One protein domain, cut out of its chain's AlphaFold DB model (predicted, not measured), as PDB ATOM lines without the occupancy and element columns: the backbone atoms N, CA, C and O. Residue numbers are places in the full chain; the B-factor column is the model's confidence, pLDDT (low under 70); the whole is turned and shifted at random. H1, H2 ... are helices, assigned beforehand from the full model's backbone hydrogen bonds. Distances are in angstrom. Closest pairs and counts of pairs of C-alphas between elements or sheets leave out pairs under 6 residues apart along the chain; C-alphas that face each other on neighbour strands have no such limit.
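What this domain is: This is residues 51 to 113 of the 113 residues of an uncharacterized protein of Paraburkholderia sp. PDC91 (UniProt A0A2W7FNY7). One long helix, H1, makes the length of an open hook; after its last turn the link swings away and folds partly back, holding the short helix H2 off to one side of H1 with a gap between them. The printed part has 63 residues with two named helices, H1 then H2, and no named strand; the class is all helix. It is extended, with a radius of gyration of the C-alphas of 18.5 A, and elongated, spanning 51 by 26 by 24 A.

How they stand to each other: H1, residues 53 to 88, and H2, residues 98 to 110, are apart, with no C-alpha of the one within 8 A of the other. A short link of 9 residues joins them. Residues 51 to 80, of which 53 to 80 belong to H1, stand free. In H2 every O i to N i+4 pair is within hydrogen-bond range; in H1, 30 of 32 are.

Where its parts are: H1 begins at C-alpha 53 (46.587, -41.109, -27.029) and measures 52.9 A from first to last C-alpha. H2 measures 18.1 A and ends at C-alpha 110 (9.719, -12.995, -19.452).

The domain as a whole: The C-alphas of Val 52 and Gly 89, the two farthest apart, are 54.0 A apart. The printed part has no cut. Residues 53, 112 and 113 have pLDDT under 70.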
ATOM      1  N   SER A  51      45.960 -38.829 -20.758       74.50
ATOM      2  CA  SER A  51      47.418 -38.866 -20.956       74.50
ATOM      3  C   SER A  51      47.866 -39.884 -22.016       74.50
ATOM      4  O   SER A  51      48.985 -39.801 -22.512       74.50
ATOM      5  N   VAL A  52      47.008 -40.854 -22.353       78.81
ATOM      6  CA  VAL A  52      47.292 -41.936 -23.305       78.81
ATOM      7  C   VAL A  52      46.537 -41.673 -24.616       78.81
ATOM      8  O   VAL A  52      45.305 -41.703 -24.599       78.81
ATOM      9  N   PRO A  53      47.226 -41.460 -25.756       69.69
ATOM     10  CA  PRO A  53      46.587 -41.109 -27.029       69.69
ATOM     11  C   PRO A  53      45.550 -42.133 -27.510       69.69
ATOM     12  O   PRO A  53      44.456 -41.749 -27.904       69.69
ATOM     13  N   LEU A  54      45.845 -43.434 -27.394       74.75
ATOM     14  CA  LEU A  54      44.940 -44.507 -27.834       74.75
ATOM     15  C   LEU A  54      43.657 -44.608 -26.990       74.75
ATOM     16  O   LEU A  54      42.637 -45.117 -27.450       74.75
ATOM     17  N   ALA A  55      43.695 -44.125 -25.745       78.00
ATOM     18  CA  ALA A  55      42.527 -44.121 -24.873       78.00
ATOM     19  C   ALA A  55      41.487 -43.082 -25.318       78.00
ATOM     20  O   ALA A  55      40.311 -43.226 -24.989       78.00
ATOM     21  N   LEU A  56      41.897 -42.056 -26.076       78.38
ATOM     22  CA  LEU A  56      41.006 -41.000 -26.548       78.38
ATOM     23  C   LEU A  56      39.974 -41.533 -27.548       78.38
ATOM     24  O   LEU A  56      38.800 -41.209 -27.413       78.38
ATOM     25  N   ASP A  57      40.381 -42.385 -28.493       79.69
ATOM     26  CA  ASP A  57      39.476 -42.919 -29.522       79.69
ATOM     27  C   ASP A  57      38.409 -43.844 -28.919       79.69
ATOM     28  O   ASP A  57      37.227 -43.774 -29.267       79.69
ATOM     29  N   ALA A  58      38.809 -44.689 -27.965       82.81
ATOM     30  CA  ALA A  58      37.889 -45.552 -27.231       82.81
ATOM     31  C   ALA A  58      36.952 -44.739 -26.325       82.81
ATOM     32  O   ALA A  58      35.742 -44.970 -26.322       82.81
ATOM     33  N   ALA A  59      37.494 -43.754 -25.599       79.62
ATOM     34  CA  ALA A  59      36.702 -42.857 -24.768       79.62
ATOM     35  C   ALA A  59      35.697 -42.064 -25.610       79.62
ATOM     36  O   ALA A  59      34.544 -41.946 -25.214       79.62
ATOM     37  N   TRP A  60      36.092 -41.578 -26.788       80.81
ATOM     38  CA  TRP A  60      35.202 -40.856 -27.690       80.81
ATOM     39  C   TRP A  60      34.035 -41.725 -28.160       80.81
ATOM     40  O   TRP A  60      32.885 -41.312 -28.038       80.81
ATOM     41  N   ARG A  61      34.298 -42.959 -28.613       85.50
ATOM     42  CA  ARG A  61      33.236 -43.907 -28.998       85.50
ATOM     43  C   ARG A  61      32.272 -44.198 -27.850       85.50
ATOM     44  O   ARG A  61      31.063 -44.213 -28.060       85.50
ATOM     45  N   LEU A  62      32.805 -44.402 -26.645       84.12
ATOM     46  CA  LEU A  62      31.997 -44.618 -25.448       84.12
ATOM     47  C   LEU A  62      31.141 -43.390 -25.118       84.12
ATOM     48  O   LEU A  62      29.971 -43.544 -24.788       84.12
ATOM     49  N   LEU A  63      31.711 -42.187 -25.220       81.94
ATOM     50  CA  LEU A  63      31.006 -40.934 -24.958       81.94
ATOM     51  C   LEU A  63      29.880 -40.712 -25.960       81.94
ATOM     52  O   LEU A  63      28.769 -40.434 -25.526       81.94
ATOM     53  N   VAL A  64      30.132 -40.893 -27.261       84.25
ATOM     54  CA  VAL A  64      29.096 -40.784 -28.301       84.25
ATOM     55  C   VAL A  64      27.953 -41.746 -27.996       84.25
ATOM     56  O   VAL A  64      26.822 -41.299 -27.807       84.25
ATOM     57  N   TRP A  65      28.256 -43.034 -27.813       86.75
ATOM     58  CA  TRP A  65      27.251 -44.045 -27.479       86.75
ATOM     59  C   TRP A  65      26.458 -43.692 -26.213       86.75
ATOM     60  O   TRP A  65      25.232 -43.772 -26.193       86.75
ATOM     61  N   PHE A  66      27.146 -43.271 -25.152       83.56
ATOM     62  CA  PHE A  66      26.516 -42.902 -23.888       83.56
ATOM     63  C   PHE A  66      25.596 -41.687 -24.046       83.56
ATOM     64  O   PHE A  66      24.466 -41.705 -23.561       83.56
ATOM     65  N   THR A  67      26.050 -40.653 -24.759       80.12
ATOM     66  CA  THR A  67      25.245 -39.454 -25.011       80.12
ATOM     67  C   THR A  67      24.017 -39.762 -25.860       80.12
ATOM     68  O   THR A  67      22.923 -39.366 -25.478       80.12
ATOM     69  N   GLU A  68      24.151 -40.538 -26.939       85.06
ATOM     70  CA  GLU A  68      23.017 -40.955 -27.775       85.06
ATOM     71  C   GLU A  68      21.968 -41.727 -26.969       85.06
ATOM     72  O   GLU A  68      20.768 -41.510 -27.129       85.06
ATOM     73  N   ARG A  69      22.411 -42.602 -26.059       85.06
ATOM     74  CA  ARG A  69      21.522 -43.373 -25.181       85.06
ATOM     75  C   ARG A  69      20.739 -42.488 -24.217       85.06
ATOM     76  O   ARG A  69      19.538 -42.704 -24.079       85.06
ATOM     77  N   ILE A  70      21.394 -41.520 -23.576       82.50
ATOM     78  CA  ILE A  70      20.722 -40.571 -22.677       82.50
ATOM     79  C   ILE A  70      19.735 -39.714 -23.463       82.50
ATOM     80  O   ILE A  70      18.564 -39.655 -23.103       82.50
ATOM     81  N   PHE A  71      20.163 -39.140 -24.590       83.94
ATOM     82  CA  PHE A  71      19.283 -38.303 -25.403       83.94
ATOM     83  C   PHE A  71      18.072 -39.066 -25.935       83.94
ATOM     84  O   PHE A  71      16.988 -38.498 -26.008       83.94
ATOM     85  N   ALA A  72      18.215 -40.351 -26.267       86.69
ATOM     86  CA  ALA A  72      17.084 -41.176 -26.678       86.69
ATOM     87  C   ALA A  72      16.056 -41.372 -25.549       86.69
ATOM     88  O   ALA A  72      14.854 -41.365 -25.811       86.69
ATOM     89  N   GLN A  73      16.514 -41.542 -24.305       87.50
ATOM     90  CA  GLN A  73      15.632 -41.683 -23.144       87.50
ATOM     91  C   GLN A  73      14.932 -40.366 -22.811       87.50
ATOM     92  O   GLN A  73      13.709 -40.348 -22.686       87.50
ATOM     93  N   ASP A  74      15.692 -39.275 -22.740       86.88
ATOM     94  CA  ASP A  74      15.159 -37.943 -22.449       86.88
ATOM     95  C   ASP A  74      14.133 -37.529 -23.510       86.88
ATOM     96  O   ASP A  74      13.034 -37.082 -23.183       86.88
ATOM     97  N   ARG A  75      14.446 -37.772 -24.789       89.38
ATOM     98  CA  ARG A  75      13.528 -37.525 -25.904       89.38
ATOM     99  C   ARG A  75      12.231 -38.309 -25.753       89.38
ATOM    100  O   ARG A  75      11.163 -37.735 -25.921       89.38
ATOM    101  N   TRP A  76      12.318 -39.600 -25.438       91.25
ATOM    102  CA  TRP A  76      11.125 -40.429 -25.284       91.25
ATOM    103  C   TRP A  76      10.196 -39.893 -24.186       91.25
ATOM    104  O   TRP A  76       8.985 -39.880 -24.391       91.25
ATOM    105  N   ILE A  77      10.747 -39.420 -23.062       90.88
ATOM    106  CA  ILE A  77       9.969 -38.842 -21.954       90.88
ATOM    107  C   ILE A  77       9.278 -37.547 -22.393       90.88
ATOM    108  O   ILE A  77       8.062 -37.435 -22.245       90.88
ATOM    109  N   VAL A  78      10.026 -36.608 -22.979       89.75
ATOM    110  CA  VAL A  78       9.483 -35.309 -23.417       89.75
ATOM    111  C   VAL A  78       8.420 -35.489 -24.503       89.75
ATOM    112  O   VAL A  78       7.389 -34.824 -24.477       89.75
ATOM    113  N   GLU A  79       8.613 -36.426 -25.434       91.69
ATOM    114  CA  GLU A  79       7.612 -36.722 -26.465       91.69
ATOM    115  C   GLU A  79       6.321 -37.305 -25.871       91.69
ATOM    116  O   GLU A  79       5.233 -36.956 -26.326       91.69
ATOM    117  N   ARG A  80       6.405 -38.154 -24.835       93.25
ATOM    118  CA  ARG A  80       5.206 -38.642 -24.126       93.25
ATOM    119  C   ARG A  80       4.501 -37.524 -23.360       93.25
ATOM    120  O   ARG A  80       3.274 -37.502 -23.324       93.25
ATOM    121  N   GLU A  81       5.256 -36.618 -22.747       90.75
ATOM    122  CA  GLU A  81       4.700 -35.453 -22.055       90.75
ATOM    123  C   GLU A  81       3.968 -34.531 -23.039       90.75
ATOM    124  O   GLU A  81       2.840 -34.124 -22.766       90.75
ATOM    125  N   GLN A  82       4.548 -34.294 -24.221       90.88
ATOM    126  CA  GLN A  82       3.901 -33.524 -25.281       90.88
ATOM    127  C   GLN A  82       2.601 -34.184 -25.756       90.88
ATOM    128  O   GLN A  82       1.589 -33.504 -25.898       90.88
ATOM    129  N   GLU A  83       2.590 -35.505 -25.952       92.12
ATOM    130  CA  GLU A  83       1.366 -36.230 -26.315       92.12
ATOM    131  C   GLU A  83       0.279 -36.121 -25.244       92.12
ATOM    132  O   GLU A  83      -0.895 -35.957 -25.574       92.12
ATOM    133  N   ALA A  84       0.653 -36.201 -23.965       92.50
ATOM    134  CA  ALA A  84      -0.285 -36.029 -22.863       92.50
ATOM    135  C   ALA A  84      -0.846 -34.600 -22.826       92.50
ATOM    136  O   ALA A  84      -2.061 -34.429 -22.712       92.50
ATOM    137  N   HIS A  85       0.014 -33.590 -22.986       91.44
ATOM    138  CA  HIS A  85      -0.385 -32.188 -23.090       91.44
ATOM    139  C   HIS A  85      -1.352 -31.972 -24.265       91.44
ATOM    140  O   HIS A  85      -2.392 -31.338 -24.107       91.44
ATOM    141  N   ASP A  86      -1.063 -32.545 -25.436       92.50
ATOM    142  CA  ASP A  86      -1.910 -32.430 -26.627       92.50
ATOM    143  C   ASP A  86      -3.286 -33.078 -26.438       92.50
ATOM    144  O   ASP A  86      -4.300 -32.512 -26.845       92.50
ATOM    145  N   GLN A  87      -3.338 -34.251 -25.801       93.81
ATOM    146  CA  GLN A  87      -4.595 -34.940 -25.495       93.81
ATOM    147  C   GLN A  87      -5.450 -34.172 -24.480       93.81
ATOM    148  O   GLN A  87      -6.678 -34.240 -24.529       93.81
ATOM    149  N   GLN A  88      -4.811 -33.467 -23.545       94.44
ATOM    150  CA  GLN A  88      -5.480 -32.684 -22.505       94.44
ATOM    151  C   GLN A  88      -5.850 -31.273 -22.976       94.44
ATOM    152  O   GLN A  88      -6.786 -30.683 -22.438       94.44
ATOM    153  N   GLY A  89      -5.134 -30.751 -23.975       92.75
ATOM    154  CA  GLY A  89      -5.264 -29.392 -24.496       92.75
ATOM    155  C   GLY A  89      -4.612 -28.313 -23.625       92.75
ATOM    156  O   GLY A  89      -4.660 -27.142 -23.992       92.75
ATOM    157  N   GLU A  90      -4.017 -28.680 -22.487       88.69
ATOM    158  CA  GLU A  90      -3.385 -27.763 -21.534       88.69
ATOM    159  C   GLU A  90      -2.369 -28.495 -20.638       88.69
ATOM    160  O   GLU A  90      -2.430 -29.716 -20.479       88.69
ATOM    161  N   ASP A  91      -1.464 -27.741 -20.005       87.69
ATOM    162  CA  ASP A  91      -0.547 -28.268 -18.993       87.69
ATOM    163  C   ASP A  91      -1.288 -28.544 -17.674       87.69
ATOM    164  O   ASP A  91      -1.675 -27.623 -16.949       87.69
ATOM    165  N   ARG A  92      -1.453 -29.829 -17.341       89.06
ATOM    166  CA  ARG A  92      -1.994 -30.302 -16.055       89.06
ATOM    167  C   ARG A  92      -0.935 -30.932 -15.148       89.06
ATOM    168  O   ARG A  92      -1.291 -31.627 -14.191       89.06
ATOM    169  N   ASN A  93       0.355 -30.730 -15.423       86.94
ATOM    170  CA  ASN A  93       1.417 -31.316 -14.614       86.94
ATOM    171  C   ASN A  93       1.483 -30.676 -13.224       86.94
ATOM    172  O   ASN A  93       1.669 -29.468 -13.059       86.94
ATOM    173  N   ASN A  94       1.404 -31.533 -12.204       89.00
ATOM    174  CA  ASN A  94       1.657 -31.169 -10.813       89.00
ATOM    175  C   ASN A  94       3.165 -31.178 -10.552       89.00
ATOM    176  O   ASN A  94       3.707 -32.129  -9.987       89.00
ATOM    177  N   GLU A  95       3.844 -30.129 -11.012       90.19
ATOM    178  CA  GLU A  95       5.293 -30.009 -10.878       90.19
ATOM    179  C   GLU A  95       5.710 -29.852  -9.405       90.19
ATOM    180  O   GLU A  95       5.280 -28.933  -8.704       90.19
ATOM    181  N   MET A  96       6.586 -30.745  -8.948       90.81
ATOM    182  CA  MET A  96       7.069 -30.810  -7.568       90.81
ATOM    183  C   MET A  96       8.474 -30.222  -7.415       90.81
ATOM    184  O   MET A  96       8.825 -29.763  -6.327       90.81
ATOM    185  N   PHE A  97       9.282 -30.212  -8.479       88.31
ATOM    186  CA  PHE A  97      10.665 -29.754  -8.448       88.31
ATOM    187  C   PHE A  97      10.728 -28.219  -8.382       88.31
ATOM    188  O   PHE A  97      10.331 -27.547  -9.338       88.31
ATOM    189  N   PRO A  98      11.281 -27.631  -7.298       89.44
ATOM    190  CA  PRO A  98      11.306 -26.176  -7.123       89.44
ATOM    191  C   PRO A  98      11.964 -25.435  -8.290       89.44
ATOM    192  O   PRO A  98      11.431 -24.436  -8.759       89.44
ATOM    193  N   VAL A  99      13.058 -25.983  -8.826       86.00
ATOM    194  CA  VAL A  99      13.800 -25.392  -9.952       86.00
ATOM    195  C   VAL A  99      12.942 -25.295 -11.219       86.00
ATOM    196  O   VAL A  99      13.004 -24.291 -11.923       86.00
ATOM    197  N   ILE A 100      12.110 -26.303 -11.507       87.31
ATOM    198  CA  ILE A 100      11.229 -26.279 -12.686       87.31
ATOM    199  C   ILE A 100      10.091 -25.279 -12.468       87.31
ATOM    200  O   ILE A 100       9.754 -24.520 -13.375       87.31
ATOM    201  N   ARG A 101       9.536 -25.209 -11.253       90.56
ATOM    202  CA  ARG A 101       8.507 -24.215 -10.900       90.56
ATOM    203  C   ARG A 101       9.022 -22.780 -11.022       90.56
ATOM    204  O   ARG A 101       8.311 -21.917 -11.540       90.56
ATOM    205  N   GLU A 102      10.246 -22.523 -10.566       90.44
ATOM    206  CA  GLU A 102      10.917 -21.228 -10.719       90.44
ATOM    207  C   GLU A 102      11.133 -20.891 -12.195       90.44
ATOM    208  O   GLU A 102      10.766 -19.799 -12.631       90.44
ATOM    209  N   LEU A 103      11.636 -21.843 -12.987       87.44
ATOM    210  CA  LEU A 103      11.817 -21.659 -14.426       87.44
ATOM    211  C   LEU A 103      10.491 -21.358 -15.134       87.44
ATOM    212  O   LEU A 103      10.420 -20.422 -15.924       87.44
ATOM    213  N   ARG A 104       9.423 -22.099 -14.828       89.25
ATOM    214  CA  ARG A 104       8.085 -21.858 -15.386       89.25
ATOM    215  C   ARG A 104       7.582 -20.458 -15.044       89.25
ATOM    216  O   ARG A 104       7.036 -19.776 -15.904       89.25
ATOM    217  N   THR A 105       7.804 -20.016 -13.809       90.94
ATOM    218  CA  THR A 105       7.439 -18.664 -13.364       90.94
ATOM    219  C   THR A 105       8.208 -17.602 -14.149       90.94
ATOM    220  O   THR A 105       7.602 -16.656 -14.646       90.94
ATOM    221  N   LEU A 106       9.522 -17.784 -14.319       90.56
ATOM    222  CA  LEU A 106      10.367 -16.902 -15.125       90.56
ATOM    223  C   LEU A 106       9.887 -16.838 -16.582       90.56
ATOM    224  O   LEU A 106       9.752 -15.753 -17.137       90.56
ATOM    225  N   LEU A 107       9.600 -17.988 -17.193       88.25
ATOM    226  CA  LEU A 107       9.102 -18.071 -18.566       88.25
ATOM    227  C   LEU A 107       7.734 -17.410 -18.727       88.25
ATOM    228  O   LEU A 107       7.508 -16.728 -19.716       88.25
ATOM    229  N   HIS A 108       6.842 -17.536 -17.747       87.94
ATOM    230  CA  HIS A 108       5.546 -16.863 -17.796       87.94
ATOM    231  C   HIS A 108       5.668 -15.332 -17.710       87.94
ATOM    232  O   HIS A 108       4.851 -14.610 -18.271       87.94
ATOM    233  N   GLN A 109       6.690 -14.825 -17.011       90.56
ATOM    234  CA  GLN A 109       6.933 -13.388 -16.847       90.56
ATOM    235  C   GLN A 109       7.737 -12.771 -17.997       90.56
ATOM    236  O   GLN A 109       7.537 -11.603 -18.328       90.56
ATOM    237  N   CYS A 110       8.686 -13.521 -18.556       87.50
ATOM    238  CA  CYS A 110       9.719 -12.995 -19.452       87.50
ATOM    239  C   CYS A 110       9.814 -13.722 -20.799       87.50
ATOM    240  O   CYS A 110      10.535 -13.256 -21.680       87.50
ATOM    241  N   GLY A 111       9.148 -14.864 -20.963       78.50
ATOM    242  CA  GLY A 111       9.075 -15.573 -22.234       78.50
ATOM    243  C   GLY A 111       8.212 -14.781 -23.207       78.50
ATOM    244  O   GLY A 111       7.042 -14.522 -22.936       78.50
ATOM    245  N   ALA A 112       8.800 -14.355 -24.323       66.19
ATOM    246  CA  ALA A 112       8.015 -13.837 -25.434       66.19
ATOM    247  C   ALA A 112       7.154 -14.977 -26.025       66.19
ATOM    248  O   ALA A 112       7.623 -16.120 -26.023       66.19
ATOM    249  N   PRO A 113       5.929 -14.687 -26.501       53.97
ATOM    250  CA  PRO A 113       5.172 -15.623 -27.328       53.97
ATOM    251  C   PRO A 113       5.911 -15.929 -28.637       53.97
ATOM    252  O   PRO A 113       6.510 -14.987 -29.213       53.97
TER     253      PRO A 113